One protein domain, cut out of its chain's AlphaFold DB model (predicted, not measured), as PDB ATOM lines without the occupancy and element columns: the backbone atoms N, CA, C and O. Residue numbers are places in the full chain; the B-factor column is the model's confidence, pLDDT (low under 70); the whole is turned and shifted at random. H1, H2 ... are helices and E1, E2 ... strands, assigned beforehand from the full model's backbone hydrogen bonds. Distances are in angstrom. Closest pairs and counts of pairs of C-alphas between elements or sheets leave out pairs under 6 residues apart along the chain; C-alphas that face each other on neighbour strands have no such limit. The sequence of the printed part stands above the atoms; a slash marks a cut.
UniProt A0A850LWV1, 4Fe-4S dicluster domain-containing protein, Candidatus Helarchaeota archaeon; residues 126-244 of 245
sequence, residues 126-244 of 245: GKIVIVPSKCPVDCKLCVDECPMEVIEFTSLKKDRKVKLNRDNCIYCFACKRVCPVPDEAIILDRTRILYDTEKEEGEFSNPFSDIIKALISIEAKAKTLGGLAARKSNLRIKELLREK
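Overview. This is residues 126 to 244 of the 245 residues of the protein "4Fe-4S dicluster domain-containing protein" of Candidatus Helarchaeota archaeon (UniProt A0A850LWV1). A two-stranded antiparallel ribbon, E1 and E4, runs through a flat domain. By one end of it a head of loops holds the short helices H1 and H2 and the small hairpin of E2 and E3; beyond the other end a long loop, whose residues 194 to 200 stick out, leads into H4, which folds back to E4, while residues 235 to 244 stick out beyond the body at the end of the printed part. The printed part has 119 residues with six named helices and four named strands, in the order E1 H1 E2 E3 H2 H3 E4 H4 H5 H6; its class is mixed, helices and strands. It is loose, with a radius of gyration of the C-alphas of 16.8 A and spans of 51 by 40 by 22 A.

Along the chain. E1, residues 126 to 130, is 13.5 A long and begins with C-alpha 126 at (-27.405, -30.995, 0.375). H1 is residues 141 to 144, E2 residues 151 to 153 and E3 residues 162 to 164. H2 is residues 174 to 177 and H3 residues 182 to 185. E4, residues 186 to 193, is 20.9 A long and ends with C-alpha 193 at (-31.560, -24.888, -4.889). H4, residues 206 to 216, is 15.5 A long; H5, residues 218 to 225, is 10.7 A. H6, residues 230 to 240, is 15.7 A and ends with C-alpha 240 at (-39.350, -28.402, 23.287).

Arrangement. E1 and E4 are antiparallel at 170 degrees, with N 127 and O 189 2.8 A apart, within hydrogen-bond range. E2 and E3 form an antiparallel hairpin at 160 degrees, with N 152 and O 163 2.9 A apart, also within range. H1 and H2 touch; their closest C-alphas, Cys 142 and Cys 175, are 4.3 A apart. The closest C-alphas of E4 and H4, Arg 190 and Ile 216, are 5.0 A apart. H4 and H5 only just touch, only at the corner by their link, with 3 pairs of C-alphas within 8 A, the closest Ala 214 and Ala 220 at 5.0 A. H5 and H6 are close but not clearly touching, at a shallow tilt of 16 degrees, opposite ways; their closest C-alphas, Ala 222 and Ala 230, are 6.1 A apart. H4 and H6 are apart. In H4 and H5 every O i to N i+4 pair is within hydrogen-bond range, in H6 4 of 7, and H1, H2 and H3 are too short for such a pair.

Size, cuts and confidence. The two C-alphas farthest apart, those of Lys 157 and Glu 203, are 51.1 A apart. The printed part has no cut. The link from E4 to H4, 12 residues, is long. The mean pLDDT of the printed part is 78.7; residues 197 to 205 and 218 to 244 are under 70, and H6 has a mean of 38.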
ATOM      1  N   GLY A 126     -27.146 -30.619  -1.000       93.06
ATOM      2  CA  GLY A 126     -27.405 -30.995   0.375       93.06
ATOM      3  C   GLY A 126     -26.334 -31.873   0.992       93.06
ATOM      4  O   GLY A 126     -25.337 -32.248   0.369       93.06
ATOM      5  N   LYS A 127     -26.602 -32.264   2.230       93.94
ATOM      6  CA  LYS A 127     -25.811 -33.223   2.986       93.94
ATOM      7  C   LYS A 127     -26.564 -34.539   3.062       93.94
ATOM      8  O   LYS A 127     -27.760 -34.568   3.332       93.94
ATOM      9  N   ILE A 128     -25.841 -35.630   2.847       95.19
ATOM     10  CA  ILE A 128     -26.335 -36.978   3.105       95.19
ATOM     11  C   ILE A 128     -25.243 -37.806   3.792       95.19
ATOM     12  O   ILE A 128     -24.085 -37.849   3.351       95.19
ATOM     13  N   VAL A 129     -25.625 -38.433   4.901       95.00
ATOM     14  CA  VAL A 129     -24.807 -39.341   5.704       95.00
ATOM     15  C   VAL A 129     -25.687 -40.511   6.129       95.00
ATOM     16  O   VAL A 129     -26.795 -40.311   6.618       95.00
ATOM     17  N   ILE A 130     -25.177 -41.727   5.951       94.56
ATOM     18  CA  ILE A 130     -25.793 -42.953   6.462       94.56
ATOM     19  C   ILE A 130     -24.874 -43.486   7.557       94.56
ATOM     20  O   ILE A 130     -23.669 -43.593   7.335       94.56
ATOM     21  N   VAL A 131     -25.434 -43.785   8.727       93.38
ATOM     22  CA  VAL A 131     -24.731 -44.264   9.921       93.38
ATOM     23  C   VAL A 131     -24.964 -45.776  10.046       93.38
ATOM     24  O   VAL A 131     -26.012 -46.199  10.544       93.38
ATOM     25  N   PRO A 132     -24.021 -46.625   9.600       90.38
ATOM     26  CA  PRO A 132     -24.273 -48.062   9.461       90.38
ATOM     27  C   PRO A 132     -24.498 -48.770  10.795       90.38
ATOM     28  O   PRO A 132     -25.290 -49.702  10.874       90.38
ATOM     29  N   SER A 133     -23.875 -48.272  11.866       91.12
ATOM     30  CA  SER A 133     -24.026 -48.805  13.225       91.12
ATOM     31  C   SER A 133     -25.444 -48.673  13.791       91.12
ATOM     32  O   SER A 133     -25.782 -49.362  14.752       91.12
ATOM     33  N   LYS A 134     -26.273 -47.803  13.203       93.25
ATOM     34  CA  LYS A 134     -27.688 -47.620  13.546       93.25
ATOM     35  C   LYS A 134     -28.620 -48.414  12.631       93.25
ATOM     36  O   LYS A 134     -29.808 -48.496  12.912       93.25
ATOM     37  N   CYS A 135     -28.110 -48.998  11.548       91.56
ATOM     38  CA  CYS A 135     -28.926 -49.772  10.621       91.56
ATOM     39  C   CYS A 135     -29.310 -51.135  11.227       91.56
ATOM     40  O   CYS A 135     -28.476 -51.773  11.881       91.56
ATOM     41  N   PRO A 136     -30.530 -51.638  10.964       90.81
ATOM     42  CA  PRO A 136     -30.873 -53.022  11.260       90.81
ATOM     43  C   PRO A 136     -29.944 -53.996  10.523       90.81
ATOM     44  O   PRO A 136     -29.501 -53.737   9.394       90.81
ATOM     45  N   VAL A 137     -29.664 -55.136  11.158       89.56
ATOM     46  CA  VAL A 137     -28.944 -56.242  10.511       89.56
ATOM     47  C   VAL A 137     -29.748 -56.693   9.292       89.56
ATOM     48  O   VAL A 137     -30.972 -56.664   9.322       89.56
ATOM     49  N   ASP A 138     -29.055 -57.034   8.209       90.56
ATOM     50  CA  ASP A 138     -29.656 -57.520   6.963       90.56
ATOM     51  C   ASP A 138     -30.573 -56.542   6.193       90.56
ATOM     52  O   ASP A 138     -31.225 -56.899   5.221       90.56
ATOM     53  N   CYS A 139     -30.610 -55.260   6.573       92.00
ATOM     54  CA  CYS A 139     -31.418 -54.257   5.868       92.00
ATOM     55  C   CYS A 139     -30.707 -53.664   4.639       92.00
ATOM     56  O   CYS A 139     -29.564 -53.228   4.744       92.00
ATOM     57  N   LYS A 140     -31.394 -53.528   3.501       93.94
ATOM     58  CA  LYS A 140     -30.904 -52.774   2.325       93.94
ATOM     59  C   LYS A 140     -31.973 -51.909   1.643       93.94
ATOM     60  O   LYS A 140     -31.783 -51.465   0.518       93.94
ATOM     61  N   LEU A 141     -33.057 -51.590   2.353       92.75
ATOM     62  CA  LEU A 141     -34.209 -50.860   1.804       92.75
ATOM     63  C   LEU A 141     -33.823 -49.534   1.136       92.75
ATOM     64  O   LEU A 141     -34.276 -49.232   0.042       92.75
ATOM     65  N   CYS A 142     -32.934 -48.746   1.750       94.31
ATOM     66  CA  CYS A 142     -32.511 -47.480   1.152       94.31
ATOM     67  C   CYS A 142     -31.681 -47.643  -0.130       94.31
ATOM     68  O   CYS A 142     -31.661 -46.713  -0.928       94.31
ATOM     69  N   VAL A 143     -31.002 -48.781  -0.309       95.81
ATOM     70  CA  VAL A 143     -30.273 -49.127  -1.536       95.81
ATOM     71  C   VAL A 143     -31.272 -49.508  -2.621       95.81
ATOM     72  O   VAL A 143     -31.245 -48.928  -3.705       95.81
ATOM     73  N   ASP A 144     -32.182 -50.429  -2.299       93.69
ATOM     74  CA  ASP A 144     -33.158 -50.978  -3.244       93.69
ATOM     75  C   ASP A 144     -34.098 -49.889  -3.796       93.69
ATOM     76  O   ASP A 144     -34.336 -49.827  -5.003       93.69
ATOM     77  N   GLU A 145     -34.526 -48.969  -2.928       92.75
ATOM     78  CA  GLU A 145     -35.509 -47.917  -3.225       92.75
ATOM     79  C   GLU A 145     -34.885 -46.601  -3.713       92.75
ATOM     80  O   GLU A 145     -35.577 -45.597  -3.902       92.75
ATOM     81  N   CYS A 146     -33.563 -46.544  -3.888       96.12
ATOM     82  CA  CYS A 146     -32.910 -45.340  -4.382       96.12
ATOM     83  C   CYS A 146     -33.132 -45.189  -5.899       96.12
ATOM     84  O   CYS A 146     -32.525 -45.933  -6.672       96.12
ATOM     85  N   PRO A 147     -33.889 -44.175  -6.373       95.25
ATOM     86  CA  PRO A 147     -34.169 -44.019  -7.804       95.25
ATOM     87  C   PRO A 147     -32.931 -43.630  -8.622       95.25
ATOM     88  O   PRO A 147     -32.962 -43.683  -9.847       95.25
ATOM     89  N   MET A 148     -31.850 -43.220  -7.953       97.38
ATOM     90  CA  MET A 148     -30.588 -42.809  -8.571       97.38
ATOM     91  C   MET A 148     -29.466 -43.838  -8.380       97.38
ATOM     92  O   MET A 148     -28.355 -43.585  -8.828       97.38
ATOM     93  N   GLU A 149     -29.723 -44.942  -7.662       96.50
ATOM     94  CA  GLU A 149     -28.740 -46.007  -7.395       96.50
ATOM     95  C   GLU A 149     -27.401 -45.497  -6.815       96.50
ATOM     96  O   GLU A 149     -26.313 -45.948  -7.152       96.50
ATOM     97  N   VAL A 150     -27.462 -44.505  -5.918       97.50
ATOM     98  CA  VAL A 150     -26.246 -43.850  -5.392       97.50
ATOM     99  C   VAL A 150     -25.689 -44.456  -4.108       97.50
ATOM    100  O   VAL A 150     -24.673 -43.968  -3.615       97.50
ATOM    101  N   ILE A 151     -26.364 -45.450  -3.529       97.19
ATOM    102  CA  ILE A 151     -26.020 -46.043  -2.230       97.19
ATOM    103  C   ILE A 151     -25.565 -47.480  -2.469       97.19
ATOM    104  O   ILE A 151     -26.301 -48.263  -3.054       97.19
ATOM    105  N   GLU A 152     -24.389 -47.837  -1.965       95.69
ATOM    106  CA  GLU A 152     -23.821 -49.181  -2.065       95.69
ATOM    107  C   GLU A 152     -23.317 -49.623  -0.679       95.69
ATOM    108  O   GLU A 152     -22.643 -48.860   0.024       95.69
ATOM    109  N   PHE A 153     -23.657 -50.846  -0.264       93.88
ATOM    110  CA  PHE A 153     -23.209 -51.440   1.001       93.88
ATOM    111  C   PHE A 153     -22.188 -52.546   0.733       93.88
ATOM    112  O   PHE A 153     -22.428 -53.420  -0.092       93.88
ATOM    113  N   THR A 154     -21.074 -52.556   1.470       89.56
ATOM    114  CA  THR A 154     -20.032 -53.591   1.299       89.56
ATOM    115  C   THR A 154     -20.430 -54.956   1.861       89.56
ATOM    116  O   THR A 154     -19.849 -55.971   1.496       89.56
ATOM    117  N   SER A 155     -21.362 -54.986   2.813       85.94
ATOM    118  CA  SER A 155     -21.930 -56.197   3.405       85.94
ATOM    119  C   SER A 155     -23.275 -55.864   4.061       85.94
ATOM    120  O   SER A 155     -23.646 -54.696   4.185       85.94
ATOM    121  N   LEU A 156     -24.002 -56.884   4.520       83.75
ATOM    122  CA  LEU A 156     -25.275 -56.717   5.236       83.75
ATOM    123  C   LEU A 156     -25.145 -56.871   6.768       83.75
ATOM    124  O   LEU A 156     -26.132 -56.893   7.507       83.75
ATOM    125  N   LYS A 157     -23.910 -56.889   7.283       82.94
ATOM    126  CA  LYS A 157     -23.590 -56.978   8.720       82.94
ATOM    127  C   LYS A 157     -23.563 -55.590   9.392       82.94
ATOM    128  O   LYS A 157     -23.699 -54.570   8.716       82.94
ATOM    129  N   LYS A 158     -23.431 -55.525  10.728       77.25
ATOM    130  CA  LYS A 158     -23.397 -54.248  11.487       77.25
ATOM    131  C   LYS A 158     -22.179 -53.375  11.171       77.25
ATOM    132  O   LYS A 158     -22.250 -52.158  11.286       77.25
ATOM    133  N   ASP A 159     -21.078 -53.997  10.779       80.94
ATOM    134  CA  ASP A 159     -19.804 -53.374  10.413       80.94
ATOM    135  C   ASP A 159     -19.738 -52.963   8.933       80.94
ATOM    136  O   ASP A 159     -18.670 -52.600   8.434       80.94
ATOM    137  N   ARG A 160     -20.868 -53.012   8.210       88.94
ATOM    138  CA  ARG A 160     -20.917 -52.642   6.794       88.94
ATOM    139  C   ARG A 160     -20.388 -51.227   6.567       88.94
ATOM    140  O   ARG A 160     -20.687 -50.294   7.318       88.94
ATOM    141  N   LYS A 161     -19.664 -51.048   5.467       90.19
ATOM    142  CA  LYS A 161     -19.271 -49.732   4.967       90.19
ATOM    143  C   LYS A 161     -20.279 -49.273   3.923       90.19
ATOM    144  O   LYS A 161     -20.863 -50.087   3.208       90.19
ATOM    145  N   VAL A 162     -20.471 -47.961   3.852       94.06
ATOM    146  CA  VAL A 162     -21.384 -47.323   2.902       94.06
ATOM    147  C   VAL A 162     -20.567 -46.513   1.921       94.06
ATOM    148  O   VAL A 162     -19.833 -45.606   2.314       94.06
ATOM    149  N   LYS A 163     -20.736 -46.819   0.641       95.75
ATOM    150  CA  LYS A 163     -20.263 -45.994  -0.459       95.75
ATOM    151  C   LYS A 163     -21.453 -45.219  -1.008       95.75
ATOM    152  O   LYS A 163     -22.527 -45.772  -1.228       95.75
ATOM    153  N   LEU A 164     -21.273 -43.909  -1.140       96.06
ATOM    154  CA  LEU A 164     -22.341 -42.984  -1.489       96.06
ATOM    155  C   LEU A 164     -21.862 -42.015  -2.567       96.06
ATOM    156  O   LEU A 164     -20.990 -41.186  -2.298       96.06
ATOM    157  N   ASN A 165     -22.461 -42.084  -3.753       96.75
ATOM    158  CA  ASN A 165     -22.221 -41.110  -4.812       96.75
ATOM    159  C   ASN A 165     -23.077 -39.854  -4.569       96.75
ATOM    160  O   ASN A 165     -24.262 -39.791  -4.900       96.75
ATOM    161  N   ARG A 166     -22.476 -38.834  -3.952       95.88
ATOM    162  CA  ARG A 166     -23.171 -37.578  -3.623       95.88
ATOM    163  C   ARG A 166     -23.433 -36.709  -4.849       95.88
ATOM    164  O   ARG A 166     -24.420 -35.969  -4.856       95.88
ATOM    165  N   ASP A 167     -22.616 -36.839  -5.886       95.81
ATOM    166  CA  ASP A 167     -22.745 -36.057  -7.115       95.81
ATOM    167  C   ASP A 167     -24.029 -36.429  -7.856       95.81
ATOM    168  O   ASP A 167     -24.770 -35.542  -8.285       95.81
ATOM    169  N   ASN A 168     -24.398 -37.711  -7.829       97.19
ATOM    170  CA  ASN A 168     -25.631 -38.207  -8.441       97.19
ATOM    171  C   ASN A 168     -26.856 -38.160  -7.502       97.19
ATOM    172  O   ASN A 168     -27.991 -38.358  -7.934       97.19
ATOM    173  N   CYS A 169     -26.667 -37.903  -6.202       97.44
ATOM    174  CA  CYS A 169     -27.773 -37.803  -5.248       97.44
ATOM    175  C   CYS A 169     -28.586 -36.524  -5.491       97.44
ATOM    176  O   CYS A 169     -28.038 -35.422  -5.436       97.44
ATOM    177  N   ILE A 170     -29.903 -36.664  -5.675       96.75
ATOM    178  CA  ILE A 170     -30.837 -35.537  -5.867       96.75
ATOM    179  C   ILE A 170     -31.558 -35.099  -4.583       96.75
ATOM    180  O   ILE A 170     -32.423 -34.232  -4.623       96.75
ATOM    181  N   TYR A 171     -31.241 -35.711  -3.437       95.69
ATOM    182  CA  TYR A 171     -31.816 -35.356  -2.129       95.69
ATOM    183  C   TYR A 171     -33.358 -35.504  -2.072       95.69
ATOM    184  O   TYR A 171     -34.072 -34.721  -1.435       95.69
ATOM    185  N   CYS A 172     -33.880 -36.555  -2.723       93.50
ATOM    186  CA  CYS A 172     -35.314 -36.867  -2.847       93.50
ATOM    187  C   CYS A 172     -35.981 -37.441  -1.588       93.50
ATOM    188  O   CYS A 172     -37.185 -37.679  -1.593       93.50
ATOM    189  N   PHE A 173     -35.213 -37.696  -0.527       92.19
ATOM    190  CA  PHE A 173     -35.665 -38.372   0.695       92.19
ATOM    191  C   PHE A 173     -36.205 -39.805   0.523       92.19
ATOM    192  O   PHE A 173     -36.686 -40.360   1.508       92.19
ATOM    193  N   ALA A 174     -36.074 -40.448  -0.645       91.94
ATOM    194  CA  ALA A 174     -36.501 -41.844  -0.836       91.94
ATOM    195  C   ALA A 174     -35.898 -42.773   0.235       91.94
ATOM    196  O   ALA A 174     -36.628 -43.437   0.963       91.94
ATOM    197  N   CYS A 175     -34.581 -42.685   0.454       93.69
ATOM    198  CA  CYS A 175     -33.877 -43.464   1.473       93.69
ATOM    199  C   CYS A 175     -34.375 -43.217   2.907       93.69
ATOM    200  O   CYS A 175     -34.419 -44.152   3.698       93.69
ATOM    201  N   LYS A 176     -34.750 -41.977   3.259       92.44
ATOM    202  CA  LYS A 176     -35.312 -41.667   4.583       92.44
ATOM    203  C   LYS A 176     -36.712 -42.244   4.741       92.44
ATOM    204  O   LYS A 176     -37.051 -42.683   5.827       92.44
ATOM    205  N   ARG A 177     -37.513 -42.232   3.679       88.38
ATOM    206  CA  ARG A 177     -38.909 -42.674   3.717       88.38
ATOM    207  C   ARG A 177     -39.041 -44.165   4.010       88.38
ATOM    208  O   ARG A 177     -39.919 -44.551   4.764       88.38
ATOM    209  N   VAL A 178     -38.144 -44.963   3.440       89.81
ATOM    210  CA  VAL A 178     -38.172 -46.431   3.543       89.81
ATOM    211  C   VAL A 178     -37.314 -46.966   4.692       89.81
ATOM    212  O   VAL A 178     -37.292 -48.162   4.959       89.81
ATOM    213  N   CYS A 179     -36.552 -46.099   5.366       91.62
ATOM    214  CA  CYS A 179     -35.679 -46.511   6.456       91.62
ATOM    215  C   CYS A 179     -36.498 -46.722   7.744       91.62
ATOM    216  O   CYS A 179     -37.150 -45.777   8.181       91.62
ATOM    217  N   PRO A 180     -36.402 -47.888   8.419       90.56
ATOM    218  CA  PRO A 180     -37.135 -48.154   9.665       90.56
ATOM    219  C   PRO A 180     -36.713 -47.270  10.849       90.56
ATOM    220  O   PRO A 180     -37.473 -47.080  11.794       90.56
ATOM    221  N   VAL A 181     -35.490 -46.733  10.803       91.81
ATOM    222  CA  VAL A 181     -34.879 -45.887  11.847       91.81
ATOM    223  C   VAL A 181     -34.299 -44.600  11.235       91.81
ATOM    224  O   VAL A 181     -33.098 -44.330  11.316       91.81
ATOM    225  N   PRO A 182     -35.121 -43.806  10.523       89.12
ATOM    226  CA  PRO A 182     -34.643 -42.798   9.577       89.12
ATOM    227  C   PRO A 182     -33.967 -41.603  10.243       89.12
ATOM    228  O   PRO A 182     -33.176 -40.925   9.592       89.12
ATOM    229  N   ASP A 183     -34.267 -41.321  11.509       88.56
ATOM    230  CA  ASP A 183     -33.666 -40.210  12.254       88.56
ATOM    231  C   ASP A 183     -32.386 -40.610  12.990       88.56
ATOM    232  O   ASP A 183     -31.578 -39.751  13.328       88.56
ATOM    233  N   GLU A 184     -32.152 -41.909  13.160       90.62
ATOM    234  CA  GLU A 184     -30.938 -42.440  13.780       90.62
ATOM    235  C   GLU A 184     -29.892 -42.821  12.730       90.62
ATOM    236  O   GLU A 184     -28.702 -42.564  12.909       90.62
ATOM    237  N   ALA A 185     -30.327 -43.440  11.628       93.06
ATOM    238  CA  ALA A 185     -29.431 -44.002  10.625       93.06
ATOM    239  C   ALA A 185     -29.167 -43.079   9.433       93.06
ATOM    240  O   ALA A 185     -28.176 -43.287   8.738       93.06
ATOM    241  N   ILE A 186     -30.020 -42.084   9.157       94.44
ATOM    242  CA  ILE A 186     -29.884 -41.245   7.959       94.44
ATOM    243  C   ILE A 186     -29.974 -39.763   8.325       94.44
ATOM    244  O   ILE A 186     -31.011 -39.249   8.738       94.44
ATOM    245  N   ILE A 187     -28.896 -39.034   8.065       93.00
ATOM    246  CA  ILE A 187     -28.885 -37.573   8.070       93.00
ATOM    247  C   ILE A 187     -29.000 -37.150   6.612       93.00
ATOM    248  O   ILE A 187     -28.134 -37.476   5.803       93.00
ATOM    249  N   LEU A 188     -30.088 -36.470   6.265       92.69
ATOM    250  CA  LEU A 188     -30.311 -35.940   4.925       92.69
ATOM    251  C   LEU A 188     -30.928 -34.564   5.070       92.69
ATOM    252  O   LEU A 188     -32.026 -34.463   5.621       92.69
ATOM    253  N   ASP A 189     -30.237 -33.555   4.559       90.12
ATOM    254  CA  ASP A 189     -30.674 -32.167   4.584       90.12
ATOM    255  C   ASP A 189     -30.389 -31.533   3.225       90.12
ATOM    256  O   ASP A 189     -29.341 -31.763   2.617       90.12
ATOM    257  N   ARG A 190     -31.344 -30.753   2.729       92.06
ATOM    258  CA  ARG A 190     -31.151 -29.901   1.554       92.06
ATOM    259  C   ARG A 190     -30.564 -28.585   2.052       92.06
ATOM    260  O   ARG A 190     -30.834 -28.188   3.175       92.06
ATOM    261  N   THR A 191     -29.726 -27.950   1.248       88.44
ATOM    262  CA  THR A 191     -28.964 -26.752   1.649       88.44
ATOM    263  C   THR A 191     -29.166 -25.593   0.694       88.44
ATOM    264  O   THR A 191     -29.220 -24.457   1.142       88.44
ATOM    265  N   ARG A 192     -29.315 -25.870  -0.605       89.50
ATOM    266  CA  ARG A 192     -29.637 -24.859  -1.611       89.50
ATOM    267  C   ARG A 192     -30.306 -25.468  -2.833       89.50
ATOM    268  O   ARG A 192     -30.114 -26.654  -3.122       89.50
ATOM    269  N   ILE A 193     -31.053 -24.634  -3.540       91.38
ATOM    270  CA  ILE A 193     -31.560 -24.888  -4.889       91.38
ATOM    271  C   ILE A 193     -30.566 -24.324  -5.917       91.38
ATOM    272  O   ILE A 193     -29.838 -23.381  -5.621       91.38
ATOM    273  N   LEU A 194     -30.480 -24.947  -7.091       91.69
ATOM    274  CA  LEU A 194     -29.599 -24.554  -8.187       91.69
ATOM    275  C   LEU A 194     -30.388 -23.736  -9.207       91.69
ATOM    276  O   LEU A 194     -31.203 -24.283  -9.948       91.69
ATOM    277  N   TYR A 195     -30.143 -22.434  -9.235       88.75
ATOM    278  CA  TYR A 195     -30.825 -21.472 -10.094       88.75
ATOM    279  C   TYR A 195     -29.839 -20.434 -10.620       88.75
ATOM    280  O   TYR A 195     -28.684 -20.397 -10.184       88.75
ATOM    281  N   ASP A 196     -30.278 -19.635 -11.585       79.69
ATOM    282  CA  ASP A 196     -29.472 -18.546 -12.109       79.69
ATOM    283  C   ASP A 196     -29.298 -17.413 -11.087       79.69
ATOM    284  O   ASP A 196     -30.268 -16.788 -10.666       79.69
ATOM    285  N   THR A 197     -28.052 -17.155 -10.698       68.00
ATOM    286  CA  THR A 197     -27.668 -16.130  -9.721       68.00
ATOM    287  C   THR A 197     -27.375 -14.773 -10.360       68.00
ATOM    288  O   THR A 197     -26.826 -13.904  -9.693       68.00
ATOM    289  N   GLU A 198     -27.684 -14.581 -11.647       64.56
ATOM    290  CA  GLU A 198     -27.539 -13.280 -12.326       64.56
ATOM    291  C   GLU A 198     -28.417 -12.170 -11.713       64.56
ATOM    292  O   GLU A 198     -28.186 -10.994 -11.982       64.56
ATOM    293  N   LYS A 199     -29.370 -12.529 -10.844       56.84
ATOM    294  CA  LYS A 199     -30.136 -11.621  -9.980       56.84
ATOM    295  C   LYS A 199     -29.898 -11.977  -8.509       56.84
ATOM    296  O   LYS A 199     -29.844 -13.161  -8.166       56.84
ATOM    297  N   GLU A 200     -29.745 -10.978  -7.640       53.88
ATOM    298  CA  GLU A 200     -29.483 -11.198  -6.209       53.88
ATOM    299  C   GLU A 200     -30.683 -11.867  -5.498       53.88
ATOM    300  O   GLU A 200     -31.836 -11.673  -5.882       53.88
ATOM    301  N   GLU A 201     -30.439 -12.632  -4.420       53.28
ATOM    302  CA  GLU A 201     -31.470 -13.355  -3.635       53.28
ATOM    303  C   GLU A 201     -32.642 -12.470  -3.149       53.28
ATOM    304  O   GLU A 201     -33.711 -12.993  -2.831       53.28
ATOM    305  N   GLY A 202     -32.462 -11.145  -3.117       55.72
ATOM    306  CA  GLY A 202     -33.477 -10.150  -2.750       55.72
ATOM    307  C   GLY A 202     -34.326  -9.597  -3.904       55.72
ATOM    308  O   GLY A 202     -35.252  -8.834  -3.641       55.72
ATOM    309  N   GLU A 203     -34.047  -9.958  -5.159       59.72
ATOM    310  CA  GLU A 203     -34.769  -9.450  -6.340       59.72
ATOM    311  C   GLU A 203     -35.951 -10.328  -6.769       59.72
ATOM    312  O   GLU A 203     -36.766  -9.932  -7.606       59.72
ATOM    313  N   PHE A 204     -36.065 -11.530  -6.207       65.75
ATOM    314  CA  PHE A 204     -37.124 -12.465  -6.560       65.75
ATOM    315  C   PHE A 204     -38.360 -12.301  -5.679       65.75
ATOM    316  O   PHE A 204     -38.307 -11.875  -4.527       65.75
ATOM    317  N   SER A 205     -39.507 -12.682  -6.236       68.81
ATOM    318  CA  SER A 205     -40.800 -12.544  -5.569       68.81
ATOM    319  C   SER A 205     -40.880 -13.355  -4.261       68.81
ATOM    320  O   SER A 205     -40.209 -14.379  -4.110       68.81
ATOM    321  N   ASN A 206     -41.769 -12.964  -3.335       75.25
ATOM    322  CA  ASN A 206     -42.080 -13.758  -2.132       75.25
ATOM    323  C   ASN A 206     -42.277 -15.266  -2.431       75.25
ATOM    324  O   ASN A 206     -41.651 -16.070  -1.733       75.25
ATOM    325  N   PRO A 207     -43.016 -15.664  -3.498       75.69
ATOM    326  CA  PRO A 207     -43.099 -17.052  -3.954       75.69
ATOM    327  C   PRO A 207     -41.763 -17.792  -4.082       75.69
ATOM    328  O   PRO A 207     -41.688 -18.963  -3.722       75.69
ATOM    329  N   PHE A 208     -40.701 -17.145  -4.570       81.62
ATOM    330  CA  PHE A 208     -39.387 -17.778  -4.679       81.62
ATOM    331  C   PHE A 208     -38.790 -18.066  -3.303       81.62
ATOM    332  O   PHE A 208     -38.386 -19.198  -3.025       81.62
ATOM    333  N   SER A 209     -38.802 -17.066  -2.416       81.31
ATOM    334  CA  SER A 209     -38.323 -17.226  -1.041       81.31
ATOM    335  C   SER A 209     -39.091 -18.330  -0.301       81.31
ATOM    336  O   SER A 209     -38.500 -19.119   0.440       81.31
ATOM    337  N   ASP A 210     -40.395 -18.448  -0.561       85.06
ATOM    338  CA  ASP A 210     -41.259 -19.461   0.032       85.06
ATOM    339  C   ASP A 210     -40.967 -20.852  -0.530       85.06
ATOM    340  O   ASP A 210     -40.911 -21.806   0.239       85.06
ATOM    341  N   ILE A 211     -40.692 -20.988  -1.832       85.62
ATOM    342  CA  ILE A 211     -40.258 -22.259  -2.436       85.62
ATOM    343  C   ILE A 211     -38.913 -22.709  -1.859       85.62
ATOM    344  O   ILE A 211     -38.762 -23.884  -1.523       85.62
ATOM    345  N   ILE A 212     -37.946 -21.798  -1.706       85.06
ATOM    346  CA  ILE A 212     -36.644 -22.094  -1.087       85.06
ATOM    347  C   ILE A 212     -36.856 -22.624   0.329       85.06
ATOM    348  O   ILE A 212     -36.416 -23.735   0.650       85.06
ATOM    349  N   LYS A 213     -37.590 -21.876   1.162       85.06
ATOM    350  CA  LYS A 213     -37.945 -22.297   2.524       85.06
ATOM    351  C   LYS A 213     -38.670 -23.644   2.496       85.06
ATOM    352  O   LYS A 213     -38.306 -24.552   3.241       85.06
ATOM    353  N   ALA A 214     -39.623 -23.832   1.592       86.19
ATOM    354  CA  ALA A 214     -40.414 -25.050   1.454       86.19
ATOM    355  C   ALA A 214     -39.666 -26.232   0.823       86.19
ATOM    356  O   ALA A 214     -40.205 -27.333   0.806       86.19
ATOM    357  N   LEU A 215     -38.447 -26.073   0.307       85.19
ATOM    358  CA  LEU A 215     -37.618 -27.201  -0.124       85.19
ATOM    359  C   LEU A 215     -36.507 -27.518   0.869       85.19
ATOM    360  O   LEU A 215     -36.151 -28.690   0.986       85.19
ATOM    361  N   ILE A 216     -35.979 -26.512   1.567       85.75
ATOM    362  CA  ILE A 216     -34.793 -26.620   2.429       85.75
ATOM    363  C   ILE A 216     -35.160 -26.814   3.909       85.75
ATOM    364  O   ILE A 216     -34.387 -27.413   4.654       85.75
ATOM    365  N   SER A 217     -36.340 -26.367   4.345       77.19
ATOM    366  CA  SER A 217     -36.743 -26.422   5.757       77.19
ATOM    367  C   SER A 217     -37.014 -27.834   6.292       77.19
ATOM    368  O   SER A 217     -37.245 -28.813   5.575       77.19
ATOM    369  N   ILE A 218     -37.051 -27.928   7.620       66.31
ATOM    370  CA  ILE A 218     -37.453 -29.137   8.345       66.31
ATOM    371  C   ILE A 218     -38.948 -29.435   8.129       66.31
ATOM    372  O   ILE A 218     -39.330 -30.596   7.974       66.31
ATOM    373  N   GLU A 219     -39.794 -28.406   8.049       64.88
ATOM    374  CA  GLU A 219     -41.228 -28.551   7.760       64.88
ATOM    375  C   GLU A 219     -41.465 -29.173   6.380       64.88
ATOM    376  O   GLU A 219     -42.270 -30.096   6.226       64.88
ATOM    377  N   ALA A 220     -40.685 -28.747   5.384       62.88
ATOM    378  CA  ALA A 220     -40.684 -29.335   4.052       62.88
ATOM    379  C   ALA A 220     -40.371 -30.831   4.064       62.88
ATOM    380  O   ALA A 220     -41.031 -31.625   3.384       62.88
ATOM    381  N   LYS A 221     -39.361 -31.227   4.844       66.38
ATOM    382  CA  LYS A 221     -38.966 -32.626   5.039       66.38
ATOM    383  C   LYS A 221     -40.113 -33.429   5.651       66.38
ATOM    384  O   LYS A 221     -40.405 -34.510   5.149       66.38
ATOM    385  N   ALA A 222     -40.822 -32.885   6.643       66.81
ATOM    386  CA  ALA A 222     -41.986 -33.534   7.246       66.81
ATOM    387  C   ALA A 222     -43.148 -33.727   6.250       66.81
ATOM    388  O   ALA A 222     -43.670 -34.837   6.140       66.81
ATOM    389  N   LYS A 223     -43.504 -32.690   5.474       66.75
ATOM    390  CA  LYS A 223     -44.553 -32.776   4.436       66.75
ATOM    391  C   LYS A 223     -44.175 -33.751   3.312       66.75
ATOM    392  O   LYS A 223     -44.995 -34.562   2.894       66.75
ATOM    393  N   THR A 224     -42.917 -33.726   2.864       64.44
ATOM    394  CA  THR A 224     -42.407 -34.604   1.791       64.44
ATOM    395  C   THR A 224     -42.401 -36.081   2.194       64.44
ATOM    396  O   THR A 224     -42.644 -36.952   1.357       64.44
ATOM    397  N   LEU A 225     -42.091 -36.373   3.460       64.81
ATOM    398  CA  LEU A 225     -41.969 -37.739   3.968       64.81
ATOM    399  C   LEU A 225     -43.312 -38.425   4.236       64.81
ATOM    400  O   LEU A 225     -43.300 -39.641   4.369       64.81
ATOM    401  N   GLY A 226     -44.431 -37.687   4.274       55.09
ATOM    402  CA  GLY A 226     -45.784 -38.239   4.378       55.09
ATOM    403  C   GLY A 226     -46.018 -39.114   5.618       55.09
ATOM    404  O   GLY A 226     -45.692 -40.291   5.631       55.09
ATOM    405  N   GLY A 227     -46.643 -38.559   6.660       48.72
ATOM    406  CA  GLY A 227     -47.561 -39.299   7.549       48.72
ATOM    407  C   GLY A 227     -47.057 -40.425   8.474       48.72
ATOM    408  O   GLY A 227     -47.716 -40.660   9.482       48.72
ATOM    409  N   LEU A 228     -45.915 -41.082   8.243       40.69
ATOM    410  CA  LEU A 228     -45.414 -42.164   9.116       40.69
ATOM    411  C   LEU A 228     -44.354 -41.684  10.125       40.69
ATOM    412  O   LEU A 228     -44.328 -42.159  11.258       40.69
ATOM    413  N   ALA A 229     -43.571 -40.651   9.793       40.22
ATOM    414  CA  ALA A 229     -42.669 -39.974  10.742       40.22
ATOM    415  C   ALA A 229     -43.309 -38.750  11.435       40.22
ATOM    416  O   ALA A 229     -42.922 -38.383  12.546       40.22
ATOM    417  N   ALA A 230     -44.346 -38.153  10.831       36.12
ATOM    418  CA  ALA A 230     -45.009 -36.952  11.348       36.12
ATOM    419  C   ALA A 230     -45.772 -37.173  12.673       36.12
ATOM    420  O   ALA A 230     -46.090 -36.208  13.366       36.12
ATOM    421  N   ARG A 231     -46.052 -38.428  13.064       37.62
ATOM    422  CA  ARG A 231     -46.734 -38.743  14.334       37.62
ATOM    423  C   ARG A 231     -45.810 -38.749  15.559       37.62
ATOM    424  O   ARG A 231     -46.294 -38.460  16.647       37.62
ATOM    425  N   LYS A 232     -44.505 -39.019  15.415       35.16
ATOM    426  CA  LYS A 232     -43.555 -39.031  16.553       35.16
ATOM    427  C   LYS A 232     -42.740 -37.741  16.695       35.16
ATOM    428  O   LYS A 232     -42.399 -37.372  17.813       35.16
ATOM    429  N   SER A 233     -42.472 -37.020  15.605       40.31
ATOM    430  CA  SER A 233     -41.699 -35.767  15.654       40.31
ATOM    431  C   SER A 233     -42.513 -34.560  16.140       40.31
ATOM    432  O   SER A 233     -41.972 -33.691  16.821       40.31
ATOM    433  N   ASN A 234     -43.820 -34.517  15.854       36.69
ATOM    434  CA  ASN A 234     -44.682 -33.390  16.227       36.69
ATOM    435  C   ASN A 234     -44.996 -33.313  17.731       36.69
ATOM    436  O   ASN A 234     -45.272 -32.219  18.217       36.69
ATOM    437  N   LEU A 235     -44.928 -34.425  18.477       38.28
ATOM    438  CA  LEU A 235     -45.044 -34.378  19.943       38.28
ATOM    439  C   LEU A 235     -43.800 -33.733  20.571       38.28
ATOM    440  O   LEU A 235     -43.922 -32.801  21.356       38.28
ATOM    441  N   ARG A 236     -42.604 -34.153  20.139       37.31
ATOM    442  CA  ARG A 236     -41.335 -33.731  20.749       37.31
ATOM    443  C   ARG A 236     -40.959 -32.280  20.437       37.31
ATOM    444  O   ARG A 236     -40.373 -31.605  21.274       37.31
ATOM    445  N   ILE A 237     -41.328 -31.771  19.257       41.78
ATOM    446  CA  ILE A 237     -41.132 -30.352  18.904       41.78
ATOM    447  C   ILE A 237     -42.118 -29.450  19.669       41.78
ATOM    448  O   ILE A 237     -41.728 -28.379  20.123       41.78
ATOM    449  N   LYS A 238     -43.367 -29.891  19.891       39.41
ATOM    450  CA  LYS A 238     -44.343 -29.153  20.719       39.41
ATOM    451  C   LYS A 238     -44.007 -29.150  22.213       39.41
ATOM    452  O   LYS A 238     -44.506 -28.285  22.925       39.41
ATOM    453  N   GLU A 239     -43.238 -30.121  22.696       38.44
ATOM    454  CA  GLU A 239     -42.712 -30.149  24.070       38.44
ATOM    455  C   GLU A 239     -41.507 -29.206  24.206       38.44
ATOM    456  O   GLU A 239     -41.527 -28.319  25.050       38.44
ATOM    457  N   LEU A 240     -40.540 -29.271  23.284       40.22
ATOM    458  CA  LEU A 240     -39.350 -28.402  23.287       40.22
ATOM    459  C   LEU A 240     -39.648 -26.905  23.094       40.22
ATOM    460  O   LEU A 240     -38.861 -26.065  23.523       40.22
ATOM    461  N   LEU A 241     -40.756 -26.558  22.431       39.56
ATOM    462  CA  LEU A 241     -41.201 -25.166  22.280       39.56
ATOM    463  C   LEU A 241     -41.980 -24.647  23.499       39.56
ATOM    464  O   LEU A 241     -42.062 -23.440  23.671       39.56
ATOM    465  N   ARG A 242     -42.513 -25.535  24.349       40.72
ATOM    466  CA  ARG A 242     -43.216 -25.168  25.592       40.72
ATOM    467  C   ARG A 242     -42.296 -25.054  26.806       40.72
ATOM    468  O   ARG A 242     -42.693 -24.480  27.803       40.72
ATOM    469  N   GLU A 243     -41.073 -25.568  26.715       39.66
ATOM    470  CA  GLU A 243     -40.039 -25.436  27.755       39.66
ATOM    471  C   GLU A 243     -39.201 -24.146  27.617       39.66
ATOM    472  O   GLU A 243     -38.227 -23.956  28.345       39.66
ATOM    473  N   LYS A 244     -39.542 -23.271  26.660       45.56
ATOM    474  CA  LYS A 244     -38.858 -21.991  26.400       45.56
ATOM    475  C   LYS A 244     -39.759 -20.754  26.532       45.56
ATOM    476  O   LYS A 244     -39.327 -19.669  26.145       45.56
TER     477      LYS A 244